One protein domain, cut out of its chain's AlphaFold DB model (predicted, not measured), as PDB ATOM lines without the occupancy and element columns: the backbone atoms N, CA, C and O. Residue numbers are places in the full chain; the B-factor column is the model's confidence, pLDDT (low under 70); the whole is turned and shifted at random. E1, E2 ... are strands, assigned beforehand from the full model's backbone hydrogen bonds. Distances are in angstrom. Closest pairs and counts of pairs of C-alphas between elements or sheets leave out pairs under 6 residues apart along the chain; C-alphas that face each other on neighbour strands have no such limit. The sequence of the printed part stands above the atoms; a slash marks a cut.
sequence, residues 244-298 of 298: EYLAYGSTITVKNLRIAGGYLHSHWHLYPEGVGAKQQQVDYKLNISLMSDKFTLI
ATOM      1  N   GLU A 244     381.503 601.265 381.790       81.94
ATOM      2  CA  GLU A 244     382.147 602.024 382.872       81.94
ATOM      3  C   GLU A 244     381.257 602.118 384.120       81.94
ATOM      4  O   GLU A 244     381.743 602.023 385.246       81.94
ATOM      5  N   TYR A 245     379.942 602.242 383.917       86.44
ATOM      6  CA  TYR A 245     378.952 602.328 384.984       86.44
ATOM      7  C   TYR A 245     378.105 601.059 385.051       86.44
ATOM      8  O   TYR A 245     377.642 600.542 384.033       86.44
ATOM      9  N   LEU A 246     377.877 600.581 386.273       86.81
ATOM     10  CA  LEU A 246     377.017 599.438 386.559       86.81
ATOM     11  C   LEU A 246     375.654 599.937 387.045       86.81
ATOM     12  O   LEU A 246     375.583 600.796 387.923       86.81
ATOM     13  N   ALA A 247     374.575 599.389 386.487       88.44
ATOM     14  CA  ALA A 247     373.212 599.651 386.944       88.44
ATOM     15  C   ALA A 247     372.709 598.515 387.846       88.44
ATOM     16  O   ALA A 247     373.149 597.367 387.721       88.44
ATOM     17  N   TYR A 248     371.741 598.813 388.711       88.12
ATOM     18  CA  TYR A 248     371.012 597.789 389.459       88.12
ATOM     19  C   TYR A 248     370.388 596.759 388.501       88.12
ATOM     20  O   TYR A 248     369.846 597.121 387.457       88.12
ATOM     21  N   GLY A 249     370.488 595.474 388.840       86.81
ATOM     22  CA  GLY A 249     370.048 594.359 387.998       86.81
ATOM     23  C   GLY A 249     371.061 593.929 386.931       86.81
ATOM     24  O   GLY A 249     370.794 592.981 386.193       86.81
ATOM     25  N   SER A 250     372.228 594.578 386.842       86.69
ATOM     26  CA  SER A 250     373.273 594.179 385.892       86.69
ATOM     27  C   SER A 250     373.894 592.846 386.281       86.69
ATOM     28  O   SER A 250     374.215 592.599 387.443       86.69
ATOM     29  N   THR A 251     374.133 592.000 385.287       85.75
ATOM     30  CA  THR A 251     374.837 590.737 385.468       85.75
ATOM     31  C   THR A 251     376.354 590.962 385.410       85.75
ATOM     32  O   THR A 251     376.889 591.338 384.367       85.75
ATOM     33  N   ILE A 252     377.053 590.718 386.519       86.19
ATOM     34  CA  ILE A 252     378.478 590.992 386.721       86.19
ATOM     35  C   ILE A 252     379.279 589.737 387.089       86.19
ATOM     36  O   ILE A 252     378.758 588.729 387.574       86.19
ATOM     37  N   THR A 253     380.592 589.832 386.898       84.94
ATOM     38  CA  THR A 253     381.571 588.855 387.378       84.94
ATOM     39  C   THR A 253     382.604 589.600 388.212       84.94
ATOM     40  O   THR A 253     383.281 590.499 387.715       84.94
ATOM     41  N   VAL A 254     382.716 589.252 389.494       85.00
ATOM     42  CA  VAL A 254     383.602 589.944 390.439       85.00
ATOM     43  C   VAL A 254     384.945 589.223 390.503       85.00
ATOM     44  O   VAL A 254     384.987 588.013 390.719       85.00
ATOM     45  N   LYS A 255     386.049 589.961 390.343       82.88
ATOM     46  CA  LYS A 255     387.418 589.451 390.516       82.88
ATOM     47  C   LYS A 255     388.047 590.064 391.760       82.88
ATOM     48  O   LYS A 255     387.963 591.273 391.964       82.88
ATOM     49  N   ASN A 256     388.709 589.244 392.571       84.50
ATOM     50  CA  ASN A 256     389.492 589.753 393.690       84.50
ATOM     51  C   ASN A 256     390.695 590.566 393.173       84.50
ATOM     52  O   ASN A 256     391.405 590.130 392.268       84.50
ATOM     53  N   LEU A 257     390.926 591.743 393.762       80.44
ATOM     54  CA  LEU A 257     392.018 592.649 393.392       80.44
ATOM     55  C   LEU A 257     393.406 592.101 393.765       80.44
ATOM     56  O   LEU A 257     394.407 592.502 393.173       80.44
ATOM     57  N   ARG A 258     393.491 591.204 394.758       78.19
ATOM     58  CA  ARG A 258     394.774 590.635 395.195       78.19
ATOM     59  C   ARG A 258     395.441 589.834 394.071       78.19
ATOM     60  O   ARG A 258     394.778 589.280 393.198       78.19
ATOM     61  N   ILE A 259     396.772 589.768 394.109       64.88
ATOM     62  CA  ILE A 259     397.588 589.007 393.148       64.88
ATOM     63  C   ILE A 259     397.133 587.543 393.152       64.88
ATOM     64  O   ILE A 259     396.907 586.984 394.224       64.88
ATOM     65  N   ALA A 260     396.984 586.942 391.966       66.25
ATOM     66  CA  ALA A 260     396.387 585.612 391.793       66.25
ATOM     67  C   ALA A 260     394.950 585.486 392.349       66.25
ATOM     68  O   ALA A 260     394.489 584.392 392.672       66.25
ATOM     69  N   GLY A 261     394.234 586.605 392.468       69.75
ATOM     70  CA  GLY A 261     392.849 586.646 392.902       69.75
ATOM     71  C   GLY A 261     391.934 585.946 391.904       69.75
ATOM     72  O   GLY A 261     391.861 586.328 390.733       69.75
ATOM     73  N   GLY A 262     391.231 584.920 392.379       79.50
ATOM     74  CA  GLY A 262     390.186 584.265 391.607       79.50
ATOM     75  C   GLY A 262     388.958 585.158 391.429       79.50
ATOM     76  O   GLY A 262     388.742 586.140 392.148       79.50
ATOM     77  N   TYR A 263     388.146 584.792 390.454       83.75
ATOM     78  CA  TYR A 263     386.792 585.284 390.289       83.75
ATOM     79  C   TYR A 263     385.877 584.624 391.324       83.75
ATOM     80  O   TYR A 263     386.047 583.439 391.624       83.75
ATOM     81  N   LEU A 264     384.910 585.380 391.843       86.38
ATOM     82  CA  LEU A 264     383.859 584.858 392.713       86.38
ATOM     83  C   LEU A 264     383.065 583.794 391.956       86.38
ATOM     84  O   LEU A 264     382.545 584.075 390.879       86.38
ATOM     85  N   HIS A 265     382.999 582.587 392.501       87.31
ATOM     86  CA  HIS A 265     382.375 581.436 391.871       87.31
ATOM     87  C   HIS A 265     381.356 580.791 392.806       87.31
ATOM     88  O   HIS A 265     381.548 580.742 394.016       87.31
ATOM     89  N   SER A 266     380.283 580.271 392.223       85.12
ATOM     90  CA  SER A 266     379.347 579.364 392.870       85.12
ATOM     91  C   SER A 266     379.183 578.128 392.000       85.12
ATOM     92  O   SER A 266     379.323 578.189 390.779       85.12
ATOM     93  N   HIS A 267     378.924 576.985 392.628       84.62
ATOM     94  CA  HIS A 267     378.620 575.745 391.920       84.62
ATOM     95  C   HIS A 267     377.615 574.911 392.716       84.62
ATOM     96  O   HIS A 267     377.392 575.156 393.898       84.62
ATOM     97  N   TRP A 268     376.977 573.933 392.071       84.88
ATOM     98  CA  TRP A 268     375.875 573.137 392.635       84.88
ATOM     99  C   TRP A 268     376.353 572.043 393.603       84.88
ATOM    100  O   TRP A 268     375.912 570.900 393.533       84.88
ATOM    101  N   HIS A 269     377.307 572.366 394.474       86.94
ATOM    102  CA  HIS A 269     377.765 571.485 395.545       86.94
ATOM    103  C   HIS A 269     377.528 572.163 396.890       86.94
ATOM    104  O   HIS A 269     377.646 573.381 397.024       86.94
ATOM    105  N   LEU A 270     377.166 571.356 397.886       88.88
ATOM    106  CA  LEU A 270     376.931 571.811 399.252       88.88
ATOM    107  C   LEU A 270     378.196 571.624 400.088       88.88
ATOM    108  O   LEU A 270     379.015 570.752 399.790       88.88
ATOM    109  N   TYR A 271     378.371 572.428 401.136       86.75
ATOM    110  CA  TYR A 271     379.455 572.200 402.095       86.75
ATOM    111  C   TYR A 271     379.380 570.783 402.700       86.75
ATOM    112  O   TYR A 271     378.275 570.283 402.945       86.75
ATOM    113  N   PRO A 272     380.535 570.121 402.925       86.81
ATOM    114  CA  PRO A 272     380.575 568.775 403.481       86.81
ATOM    115  C   PRO A 272     380.006 568.742 404.903       86.81
ATOM    116  O   PRO A 272     380.028 569.739 405.633       86.81
ATOM    117  N   GLU A 273     379.502 567.577 405.305       81.56
ATOM    118  CA  GLU A 273     378.947 567.387 406.643       81.56
ATOM    119  C   GLU A 273     380.011 567.659 407.721       81.56
ATOM    120  O   GLU A 273     381.151 567.211 407.613       81.56
ATOM    121  N   GLY A 274     379.644 568.429 408.750       80.06
ATOM    122  CA  GLY A 274     380.530 568.782 409.868       80.06
ATOM    123  C   GLY A 274     381.186 570.168 409.797       80.06
ATOM    124  O   GLY A 274     381.760 570.593 410.794       80.06
ATOM    125  N   VAL A 275     381.072 570.904 408.681       76.88
ATOM    126  CA  VAL A 275     381.687 572.248 408.523       76.88
ATOM    127  C   VAL A 275     380.671 573.398 408.672       76.88
ATOM    128  O   VAL A 275     381.046 574.566 408.698       76.88
ATOM    129  N   GLY A 276     379.379 573.092 408.834       79.25
ATOM    130  CA  GLY A 276     378.331 574.089 409.067       79.25
ATOM    131  C   GLY A 276     376.995 573.724 408.425       79.25
ATOM    132  O   GLY A 276     376.663 572.547 408.270       79.25
ATOM    133  N   ALA A 277     376.214 574.745 408.063       80.38
ATOM    134  CA  ALA A 277     374.947 574.570 407.359       80.38
ATOM    135  C   ALA A 277     375.169 574.013 405.940       80.38
ATOM    136  O   ALA A 277     376.103 574.417 405.248       80.38
ATOM    137  N   LYS A 278     374.274 573.121 405.487       82.94
ATOM    138  CA  LYS A 278     374.259 572.547 404.127       82.94
ATOM    139  C   LYS A 278     373.826 573.592 403.088       82.94
ATOM    140  O   LYS A 278     372.740 573.510 402.524       82.94
ATOM    141  N   GLN A 279     374.656 574.609 402.890       87.19
ATOM    142  CA  GLN A 279     374.464 575.684 401.919       87.19
ATOM    143  C   GLN A 279     375.350 575.475 400.690       87.19
ATOM    144  O   GLN A 279     376.309 574.699 400.728       87.19
ATOM    145  N   GLN A 280     375.005 576.166 399.604       87.50
ATOM    146  CA  GLN A 280     375.772 576.162 398.365       87.50
ATOM    147  C   GLN A 280     377.178 576.721 398.596       87.50
ATOM    148  O   GLN A 280     377.353 577.732 399.277       87.50
ATOM    149  N   GLN A 281     378.177 576.064 398.015       86.94
ATOM    150  CA  GLN A 281     379.557 576.515 398.098       86.94
ATOM    151  C   GLN A 281     379.783 577.750 397.224       86.94
ATOM    152  O   GLN A 281     379.461 577.757 396.032       86.94
ATOM    153  N   VAL A 282     380.383 578.770 397.838       86.50
ATOM    154  CA  VAL A 282     380.889 579.968 397.166       86.50
ATOM    155  C   VAL A 282     382.398 580.018 397.378       86.50
ATOM    156  O   VAL A 282     382.880 580.049 398.511       86.50
ATOM    157  N   ASP A 283     383.145 579.979 396.283       85.44
ATOM    158  CA  ASP A 283     384.600 579.869 396.251       85.44
ATOM    159  C   ASP A 283     385.219 580.857 395.248       85.44
ATOM    160  O   ASP A 283     384.550 581.731 394.690       85.44
ATOM    161  N   TYR A 284     386.535 580.767 395.051       84.06
ATOM    162  CA  TYR A 284     387.269 581.593 394.094       84.06
ATOM    163  C   TYR A 284     387.902 580.709 393.018       84.06
ATOM    164  O   TYR A 284     388.721 579.846 393.332       84.06
ATOM    165  N   LYS A 285     387.600 580.965 391.738       78.44
ATOM    166  CA  LYS A 285     388.215 580.260 390.595       78.44
ATOM    167  C   LYS A 285     389.062 581.187 389.732       78.44
ATOM    168  O   LYS A 285     388.659 582.292 389.401       78.44
ATOM    169  N   LEU A 286     390.240 580.720 389.320       72.75
ATOM    170  CA  LEU A 286     391.198 581.513 388.531       72.75
ATOM    171  C   LEU A 286     390.777 581.729 387.069       72.75
ATOM    172  O   LEU A 286     391.190 582.714 386.460       72.75
ATOM    173  N   ASN A 287     389.975 580.823 386.503       67.56
ATOM    174  CA  ASN A 287     389.664 580.811 385.076       67.56
ATOM    175  C   ASN A 287     388.201 581.168 384.806       67.56
ATOM    176  O   ASN A 287     387.297 580.501 385.308       67.56
ATOM    177  N   ILE A 288     387.982 582.178 383.962       66.00
ATOM    178  CA  ILE A 288     386.639 582.685 383.644       66.00
ATOM    179  C   ILE A 288     385.836 581.720 382.757       66.00
ATOM    180  O   ILE A 288     384.617 581.684 382.836       66.00
ATOM    181  N   SER A 289     386.507 580.887 381.950       57.94
ATOM    182  CA  SER A 289     385.859 579.906 381.063       57.94
ATOM    183  C   SER A 289     385.170 578.757 381.802       57.94
ATOM    184  O   SER A 289     384.318 578.087 381.231       57.94
ATOM    185  N   LEU A 290     385.542 578.521 383.061       54.12
ATOM    186  CA  LEU A 290     384.968 577.475 383.910       54.12
ATOM    187  C   LEU A 290     383.824 578.002 384.790       54.12
ATOM    188  O   LEU A 290     383.345 577.281 385.667       54.12
ATOM    189  N   MET A 291     383.412 579.256 384.592       59.50
ATOM    190  CA  MET A 291     382.299 579.865 385.311       59.50
ATOM    191  C   MET A 291     381.011 579.729 384.506       59.50
ATOM    192  O   MET A 291     380.858 580.353 383.461       59.50
ATOM    193  N   SER A 292     380.074 578.931 385.018       53.62
ATOM    194  CA  SER A 292     378.683 578.913 384.550       53.62
ATOM    195  C   SER A 292     377.860 580.068 385.122       53.62
ATOM    196  O   SER A 292     376.869 580.476 384.521       53.62
ATOM    197  N   ASP A 293     378.280 580.605 386.270       60.22
ATOM    198  CA  ASP A 293     377.430 581.444 387.104       60.22
ATOM    199  C   ASP A 293     377.847 582.910 386.985       60.22
ATOM    200  O   ASP A 293     379.011 583.274 387.176       60.22
ATOM    201  N   LYS A 294     376.875 583.760 386.657       67.75
ATOM    202  CA  LYS A 294     377.021 585.213 386.671       67.75
ATOM    203  C   LYS A 294     376.163 585.783 387.800       67.75
ATOM    204  O   LYS A 294     375.039 585.330 388.004       67.75
ATOM    205  N   PHE A 295     376.682 586.773 388.516       76.38
ATOM    206  CA  PHE A 295     376.007 587.360 389.674       76.38
ATOM    207  C   PHE A 295     375.191 588.573 389.243       76.38
ATOM    208  O   PHE A 295     375.647 589.353 388.414       76.38
ATOM    209  N   THR A 296     374.003 588.763 389.803       78.94
ATOM    210  CA  THR A 296     373.208 589.973 389.561       78.94
ATOM    211  C   THR A 296     373.517 590.998 390.643       78.94
ATOM    212  O   THR A 296     373.499 590.662 391.825       78.94
ATOM    213  N   LEU A 297     373.811 592.234 390.241       76.62
ATOM    214  CA  LEU A 297     373.962 593.357 391.160       76.62
ATOM    215  C   LEU A 297     372.581 593.702 391.742       76.62
ATOM    216  O   LEU A 297     371.711 594.182 391.012       76.62
ATOM    217  N   ILE A 298     372.398 593.409 393.027       69.56
ATOM    218  CA  ILE A 298     371.254 593.803 393.864       69.56
ATOM    219  C   ILE A 298     371.710 594.986 394.724       69.56
ATOM    220  O   ILE A 298     372.918 595.036 395.043       69.56
TER     221      ILE A 298
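What this domain is: This is residues 244 to 298 of the 298 residues of a protein of Poeciliopsis prolifica (blackstripe livebearer) (UniProt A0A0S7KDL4). With little regular structure, this is one two-stranded hairpin, E1 and E2, its loop making one far end, and long unnamed stretches before and after it. Residues 251 to 252 of the first stretch pair with residues 295 to 296 of the last, antiparallel. The printed part has 55 residues, 14 of them in named elements, and is all strand, with no named helix. It is loose, with a radius of gyration of the C-alphas of 13.2 A, and elongated, spanning 43 by 27 by 19 A.

Where its parts are: Residues 244 to 262 hold no named element. E1, residues 263 to 270, begins at C-alpha 263 (386.792, 585.284, 390.289), is 18.9 A long and bends by 61 degrees at residue 267. E2, residues 280 to 285, is 15.2 A long and ends at C-alpha 285 (388.215, 580.260, 390.595).

How they stand to each other: E1 and E2 form an antiparallel hairpin, their directions at 146 degrees. N 263 and O 285 are within hydrogen-bond range at 2.8 A, as are N 281 and O 269 at 2.9 A.

The domain as a whole: The C-alphas farthest apart, of Glu 244 and Gly 274, are 42.9 A apart. The printed part has no cut, and the link from E1 to E2 is short. Confidence is under 70 at residues 259 to 261, 287 to 294 and 298.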